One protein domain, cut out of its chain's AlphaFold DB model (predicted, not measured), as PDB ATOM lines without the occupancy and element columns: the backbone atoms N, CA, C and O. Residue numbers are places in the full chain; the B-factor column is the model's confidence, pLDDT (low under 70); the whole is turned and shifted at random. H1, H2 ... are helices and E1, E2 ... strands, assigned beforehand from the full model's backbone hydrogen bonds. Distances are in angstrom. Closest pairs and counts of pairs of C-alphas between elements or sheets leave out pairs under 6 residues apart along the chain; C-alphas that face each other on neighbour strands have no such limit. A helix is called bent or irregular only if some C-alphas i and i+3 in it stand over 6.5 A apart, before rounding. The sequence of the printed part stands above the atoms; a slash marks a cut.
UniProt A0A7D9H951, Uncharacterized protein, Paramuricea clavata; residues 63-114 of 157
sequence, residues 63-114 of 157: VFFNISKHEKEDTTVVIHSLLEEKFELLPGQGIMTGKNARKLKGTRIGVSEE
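Overview. This is residues 63 to 114 of the 157 residues of an uncharacterized protein of Paramuricea clavata (UniProt A0A7D9H951). The model shows a small ring of chain: a short two-stranded ribbon, E1 and E2, makes one side, the helix H1 makes the opposite side, and loops join them at both ends, with the short helix H2 at one of these joins. The ribbon brings the two ends of the printed part close together, and much of the ring is loop, above all residues 88 to 99 after H1. The printed part has 52 residues with two named helices and two named strands, in the order E1, H1, H2, E2, and under half of its residues are in named elements. The sheet has the order E1 - E2 and is antiparallel; the class is mixed, helices and strands. The whole is compact, with a radius of gyration of the C-alphas of 11.1 A, and its C-alphas span 31 by 24 by 21 A along the three main axes.

Along the chain. The printed part begins with the strand E1, residues 63 to 65, whose first C-alpha, that of Val 63, is at (239.760, 205.298, 337.208). E1 is 6.5 A long from first to last C-alpha. After residues 66 to 74 comes the helix H1, residues 75 to 87, which is 16.9 A long. H1 begins with the C-alpha of Thr 75 at (242.394, 195.106, 330.347) and ends with that of Phe 87 at (226.722, 201.453, 329.970). Residues 88 to 99 hold no named element. The helix H2, residues 100 to 104, follows and is 7.9 A long. After residues 105 to 109 comes the strand E2, residues 110 to 113, which is 10.5 A long and ends with the C-alpha of Glu 113 at (237.820, 210.957, 338.088). Glu 114 is the last printed residue. Neither H1 nor H2 is bent or irregular.

Arrangement. E1 and E2 are antiparallel neighbours, with 158 degrees between their N-to-C directions. The C-alphas of Phe 64 and Val 111 face each other at 4.7 A. The backbone N of Val 63 and O of Ser 112 are within hydrogen-bond range at 2.8 A, and so are N of Gly 110 and O of Phe 65 at 3.0 A. H1 and E2 are apart. H1 touches H2 with residues 86 to 87 alone; the closest C-alphas of the two helices are those of Phe 87 and Asn 100, 6.6 A apart, and their centres are 13.3 A apart. From H2 to E2 the closest C-alphas are those of Ala 101 and Val 111, 6.4 A apart. E1 and H2 are apart. In H1 every O i to N i+4 pair is within hydrogen-bond range. In H2 this holds for 0 of 1 pairs, while 2 of 2 O i to N i+3 pairs are within range.

Size, cuts and confidence. The outline is rounded, and the two C-alphas farthest apart are those of Glu 71 and Lys 99, at 31.5 A. The C-alphas of Val 63 and Glu 114, the first and last printed residues, are 6.0 A apart. The printed part has no cut; it runs from residue 63 to residue 114 of a full chain of 157 residues. The link from E1 to H1 is short, with 9 residues. The link from H1 to H2 is long, with 12 residues, and its C-alphas lie 9 to 14 A from the mean of the C-alphas. The link from H2 to E2 is tight, with 5 residues. The mean pLDDT of the printed part is 78.4. Confidence is low, under 70, at 10 residues, 90 to 99, within the long link.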
ATOM      1  N   VAL A  63     239.216 206.425 336.458       86.81
ATOM      2  CA  VAL A  63     239.760 205.298 337.208       86.81
ATOM      3  C   VAL A  63     238.627 204.338 337.528       86.81
ATOM      4  O   VAL A  63     237.664 204.695 338.213       86.81
ATOM      5  N   PHE A  64     238.757 203.105 337.047       86.00
ATOM      6  CA  PHE A  64     237.872 202.008 337.408       86.00
ATOM      7  C   PHE A  64     238.471 201.207 338.554       86.00
ATOM      8  O   PHE A  64     239.656 200.876 338.548       86.00
ATOM      9  N   PHE A  65     237.643 200.847 339.526       88.31
ATOM     10  CA  PHE A  65     238.070 200.048 340.665       88.31
ATOM     11  C   PHE A  65     237.084 198.929 340.972       88.31
ATOM     12  O   PHE A  65     235.901 198.987 340.627       88.31
ATOM     13  N   ASN A  66     237.600 197.909 341.663       88.00
ATOM     14  CA  ASN A  66     236.859 196.716 342.064       88.00
ATOM     15  C   ASN A  66     236.325 195.887 340.877       88.00
ATOM     16  O   ASN A  66     235.240 195.308 340.942       88.00
ATOM     17  N   ILE A  67     237.105 195.847 339.793       85.81
ATOM     18  CA  ILE A  67     236.943 194.906 338.681       85.81
ATOM     19  C   ILE A  67     237.694 193.618 339.045       85.81
ATOM     20  O   ILE A  67     238.816 193.681 339.557       85.81
ATOM     21  N   SER A  68     237.063 192.462 338.828       84.94
ATOM     22  CA  SER A  68     237.694 191.155 339.033       84.94
ATOM     23  C   SER A  68     238.892 191.001 338.105       84.94
ATOM     24  O   SER A  68     238.754 191.222 336.908       84.94
ATOM     25  N   LYS A  69     240.038 190.612 338.664       80.88
ATOM     26  CA  LYS A  69     241.255 190.350 337.896       80.88
ATOM     27  C   LYS A  69     241.376 188.866 337.586       80.88
ATOM     28  O   LYS A  69     241.177 188.037 338.477       80.88
ATOM     29  N   HIS A  70     241.782 188.551 336.368       82.69
ATOM     30  CA  HIS A  70     242.135 187.208 335.929       82.69
ATOM     31  C   HIS A  70     243.574 187.174 335.389       82.69
ATOM     32  O   HIS A  70     244.099 188.175 334.899       82.69
ATOM     33  N   GLU A  71     244.256 186.028 335.503       81.62
ATOM     34  CA  GLU A  71     245.599 185.881 334.930       81.62
ATOM     35  C   GLU A  71     245.553 186.024 333.402       81.62
ATOM     36  O   GLU A  71     244.727 185.398 332.740       81.62
ATOM     37  N   LYS A  72     246.480 186.822 332.850       83.88
ATOM     38  CA  LYS A  72     246.616 187.109 331.407       83.88
ATOM     39  C   LYS A  72     245.389 187.776 330.765       83.88
ATOM     40  O   LYS A  72     245.137 187.577 329.578       83.88
ATOM     41  N   GLU A  73     244.639 188.570 331.522       83.25
ATOM     42  CA  GLU A  73     243.537 189.357 330.963       83.25
ATOM     43  C   GLU A  73     244.032 190.535 330.109       83.25
ATOM     44  O   GLU A  73     245.003 191.213 330.451       83.25
ATOM     45  N   ASP A  74     243.330 190.809 329.009       86.75
ATOM     46  CA  ASP A  74     243.474 192.069 328.286       86.75
ATOM     47  C   ASP A  74     242.543 193.108 328.915       86.75
ATOM     48  O   ASP A  74     241.322 193.088 328.728       86.75
ATOM     49  N   THR A  75     243.134 194.035 329.667       83.62
ATOM     50  CA  THR A  75     242.394 195.106 330.347       83.62
ATOM     51  C   THR A  75     241.559 195.957 329.388       83.62
ATOM     52  O   THR A  75     240.485 196.415 329.768       83.62
ATOM     53  N   THR A  76     241.989 196.122 328.134       84.19
ATOM     54  CA  THR A  76     241.264 196.905 327.126       84.19
ATOM     55  C   THR A  76     239.954 196.210 326.781       84.19
ATOM     56  O   THR A  76     238.889 196.822 326.837       84.19
ATOM     57  N   VAL A  77     240.012 194.901 326.517       84.81
ATOM     58  CA  VAL A  77     238.831 194.076 326.217       84.81
ATOM     59  C   VAL A  77     237.874 194.031 327.405       84.81
ATOM     60  O   VAL A  77     236.662 194.157 327.217       84.81
ATOM     61  N   VAL A  78     238.396 193.904 328.628       85.94
ATOM     62  CA  VAL A  78     237.578 193.904 329.854       85.94
ATOM     63  C   VAL A  78     236.830 195.227 330.010       85.94
ATOM     64  O   VAL A  78     235.627 195.224 330.272       85.94
ATOM     65  N   ILE A  79     237.509 196.360 329.811       83.00
ATOM     66  CA  ILE A  79     236.878 197.678 329.904       83.00
ATOM     67  C   ILE A  79     235.870 197.890 328.770       83.00
ATOM     68  O   ILE A  79     234.767 198.354 329.044       83.00
ATOM     69  N   HIS A  80     236.175 197.511 327.527       82.88
ATOM     70  CA  HIS A  80     235.211 197.611 326.425       82.88
ATOM     71  C   HIS A  80     233.959 196.769 326.671       82.88
ATOM     72  O   HIS A  80     232.852 197.290 326.567       82.88
ATOM     73  N   SER A  81     234.125 195.518 327.106       83.88
ATOM     74  CA  SER A  81     233.003 194.635 327.448       83.88
ATOM     75  C   SER A  81     232.159 195.219 328.583       83.88
ATOM     76  O   SER A  81     230.933 195.203 328.526       83.88
ATOM     77  N   LEU A  82     232.804 195.803 329.599       83.50
ATOM     78  CA  LEU A  82     232.121 196.487 330.695       83.50
ATOM     79  C   LEU A  82     231.329 197.714 330.208       83.50
ATOM     80  O   LEU A  82     230.217 197.958 330.682       83.50
ATOM     81  N   LEU A  83     231.900 198.499 329.291       80.75
ATOM     82  CA  LEU A  83     231.260 199.675 328.699       80.75
ATOM     83  C   LEU A  83     230.035 199.299 327.861       80.75
ATOM     84  O   LEU A  83     228.989 199.938 327.985       80.75
ATOM     85  N   GLU A  84     230.133 198.235 327.076       82.31
ATOM     86  CA  GLU A  84     229.015 197.724 326.288       82.31
ATOM     87  C   GLU A  84     227.915 197.156 327.196       82.31
ATOM     88  O   GLU A  84     226.763 197.582 327.108       82.31
ATOM     89  N   GLU A  85     228.270 196.271 328.134       82.19
ATOM     90  CA  GLU A  85     227.304 195.553 328.973       82.19
ATOM     91  C   GLU A  85     226.602 196.469 329.988       82.19
ATOM     92  O   GLU A  85     225.392 196.376 330.190       82.19
ATOM     93  N   LYS A  86     227.354 197.336 330.680       79.56
ATOM     94  CA  LYS A  86     226.816 198.123 331.806       79.56
ATOM     95  C   LYS A  86     226.403 199.529 331.425       79.56
ATOM     96  O   LYS A  86     225.597 200.138 332.133       79.56
ATOM     97  N   PHE A  87     226.974 200.074 330.356       75.50
ATOM     98  CA  PHE A  87     226.722 201.453 329.970       75.50
ATOM     99  C   PHE A  87     225.952 201.593 328.662       75.50
ATOM    100  O   PHE A  87     225.444 202.694 328.426       75.50
ATOM    101  N   GLU A  88     225.769 200.500 327.910       76.69
ATOM    102  CA  GLU A  88     225.102 200.472 326.599       76.69
ATOM    103  C   GLU A  88     225.782 201.435 325.612       76.69
ATOM    104  O   GLU A  88     225.135 202.062 324.774       76.69
ATOM    105  N   LEU A  89     227.096 201.620 325.770       72.00
ATOM    106  CA  LEU A  89     227.892 202.499 324.925       72.00
ATOM    107  C   LEU A  89     228.478 201.675 323.789       72.00
ATOM    108  O   LEU A  89     229.200 200.712 324.034       72.00
ATOM    109  N   LEU A  90     228.187 202.074 322.552       62.84
ATOM    110  CA  LEU A  90     228.805 201.441 321.394       62.84
ATOM    111  C   LEU A  90     230.288 201.834 321.296       62.84
ATOM    112  O   LEU A  90     230.656 202.968 321.641       62.84
ATOM    113  N   PRO A  91     231.147 200.938 320.778       61.47
ATOM    114  CA  PRO A  91     232.537 201.266 320.507       61.47
ATOM    115  C   PRO A  91     232.611 202.488 319.578       61.47
ATOM    116  O   PRO A  91     231.986 202.529 318.520       61.47
ATOM    117  N   GLY A  92     233.336 203.523 320.011       61.62
ATOM    118  CA  GLY A  92     233.467 204.793 319.286       61.62
ATOM    119  C   GLY A  92     232.513 205.917 319.717       61.62
ATOM    120  O   GLY A  92     232.698 207.045 319.271       61.62
ATOM    121  N   GLN A  93     231.555 205.680 320.627       58.91
ATOM    122  CA  GLN A  93     230.627 206.722 321.112       58.91
ATOM    123  C   GLN A  93     231.162 207.621 322.241       58.91
ATOM    124  O   GLN A  93     230.393 208.372 322.825       58.91
ATOM    125  N   GLY A  94     232.474 207.590 322.495       55.53
ATOM    126  CA  GLY A  94     233.245 208.703 323.060       55.53
ATOM    127  C   GLY A  94     232.753 209.327 324.375       55.53
ATOM    128  O   GLY A  94     231.801 210.097 324.411       55.53
ATOM    129  N   ILE A  95     233.574 209.154 325.414       55.12
ATOM    130  CA  ILE A  95     233.552 209.854 326.710       55.12
ATOM    131  C   ILE A  95     232.597 209.227 327.733       55.12
ATOM    132  O   ILE A  95     231.381 209.428 327.750       55.12
ATOM    133  N   MET A  96     233.197 208.522 328.694       58.22
ATOM    134  CA  MET A  96     232.535 208.244 329.957       58.22
ATOM    135  C   MET A  96     232.235 209.554 330.673       58.22
ATOM    136  O   MET A  96     233.133 210.284 331.074       58.22
ATOM    137  N   THR A  97     230.955 209.843 330.877       57.16
ATOM    138  CA  THR A  97     230.545 210.964 331.720       57.16
ATOM    139  C   THR A  97     230.118 210.437 333.084       57.16
ATOM    140  O   THR A  97     229.457 209.401 333.181       57.16
ATOM    141  N   GLY A  98     230.401 211.178 334.160       59.97
ATOM    142  CA  GLY A  98     229.946 210.825 335.516       59.97
ATOM    143  C   GLY A  98     228.421 210.636 335.650       59.97
ATOM    144  O   GLY A  98     227.942 210.088 336.641       59.97
ATOM    145  N   LYS A  99     227.634 211.034 334.637       64.88
ATOM    146  CA  LYS A  99     226.193 210.752 334.536       64.88
ATOM    147  C   LYS A  99     225.907 209.258 334.368       64.88
ATOM    148  O   LYS A  99     224.983 208.743 334.997       64.88
ATOM    149  N   ASN A 100     226.732 208.570 333.585       73.62
ATOM    150  CA  ASN A 100     226.598 207.150 333.287       73.62
ATOM    151  C   ASN A 100     227.006 206.275 334.477       73.62
ATOM    152  O   ASN A 100     226.433 205.207 334.663       73.62
ATOM    153  N   ALA A 101     227.898 206.757 335.354       74.81
ATOM    154  CA  ALA A 101     228.333 206.044 336.561       74.81
ATOM    155  C   ALA A 101     227.170 205.628 337.486       74.81
ATOM    156  O   ALA A 101     227.287 204.672 338.247       74.81
ATOM    157  N   ARG A 102     226.008 206.291 337.395       79.38
ATOM    158  CA  ARG A 102     224.791 205.889 338.122       79.38
ATOM    159  C   ARG A 102     224.270 204.509 337.712       79.38
ATOM    160  O   ARG A 102     223.657 203.854 338.550       79.38
ATOM    161  N   LYS A 103     224.525 204.064 336.474       81.38
ATOM    162  CA  LYS A 103     224.148 202.728 335.979       81.38
ATOM    163  C   LYS A 103     224.891 201.605 336.714       81.38
ATOM    164  O   LYS A 103     224.376 200.502 336.817       81.38
ATOM    165  N   LEU A 104     226.048 201.898 337.320       81.31
ATOM    166  CA  LEU A 104     226.803 200.934 338.129       81.31
ATOM    167  C   LEU A 104     226.249 200.744 339.551       81.31
ATOM    168  O   LEU A 104     226.785 199.940 340.317       81.31
ATOM    169  N   LYS A 105     225.187 201.462 339.943       80.81
ATOM    170  CA  LYS A 105     224.611 201.358 341.289       80.81
ATOM    171  C   LYS A 105     224.108 199.932 341.550       80.81
ATOM    172  O   LYS A 105     223.251 199.434 340.833       80.81
ATOM    173  N   GLY A 106     224.609 199.307 342.616       81.62
ATOM    174  CA  GLY A 106     224.282 197.921 342.982       81.62
ATOM    175  C   GLY A 106     225.291 196.893 342.465       81.62
ATOM    176  O   GLY A 106     225.288 195.755 342.926       81.62
ATOM    177  N   THR A 107     226.201 197.298 341.578       85.69
ATOM    178  CA  THR A 107     227.367 196.489 341.218       85.69
ATOM    179  C   THR A 107     228.507 196.721 342.211       85.69
ATOM    180  O   THR A 107     228.503 197.682 342.983       85.69
ATOM    181  N   ARG A 108     229.505 195.831 342.197       85.88
ATOM    182  CA  ARG A 108     230.737 196.011 342.979       85.88
ATOM    183  C   ARG A 108     231.677 197.051 342.361       85.88
ATOM    184  O   ARG A 108     232.537 197.561 343.070       85.88
ATOM    185  N   ILE A 109     231.508 197.373 341.084       86.75
ATOM    186  CA  ILE A 109     232.432 198.197 340.306       86.75
ATOM    187  C   ILE A 109     232.174 199.675 340.589       86.75
ATOM    188  O   ILE A 109     231.026 200.115 340.671       86.75
ATOM    189  N   GLY A 110     233.248 200.450 340.707       85.12
ATOM    190  CA  GLY A 110     233.167 201.898 340.825       85.12
ATOM    191  C   GLY A 110     234.021 202.619 339.791       85.12
ATOM    192  O   GLY A 110     234.962 202.057 339.233       85.12
ATOM    193  N   VAL A 111     233.645 203.871 339.536       85.19
ATOM    194  CA  VAL A 111     234.317 204.776 338.599       85.19
ATOM    195  C   VAL A 111     234.494 206.123 339.283       85.19
ATOM    196  O   VAL A 111     233.545 206.654 339.866       85.19
ATOM    197  N   SER A 112     235.699 206.675 339.209       85.19
ATOM    198  CA  SER A 112     236.029 208.008 339.710       85.19
ATOM    199  C   SER A 112     236.905 208.768 338.723       85.19
ATOM    200  O   SER A 112     237.615 208.164 337.929       85.19
ATOM    201  N   GLU A 113     236.870 210.095 338.798       84.69
ATOM    202  CA  GLU A 113     237.820 210.957 338.088       84.69
ATOM    203  C   GLU A 113     239.222 210.816 338.698       84.69
ATOM    204  O   GLU A 113     239.355 210.674 339.921       84.69
ATOM    205  N   GLU A 114     240.247 210.871 337.851       87.94
ATOM    206  CA  GLU A 114     241.645 210.939 338.277       87.94
ATOM    207  C   GLU A 114     242.030 212.380 338.647       87.94
ATOM    208  O   GLU A 114     241.583 213.341 338.015       87.94
TER     209      GLU A 114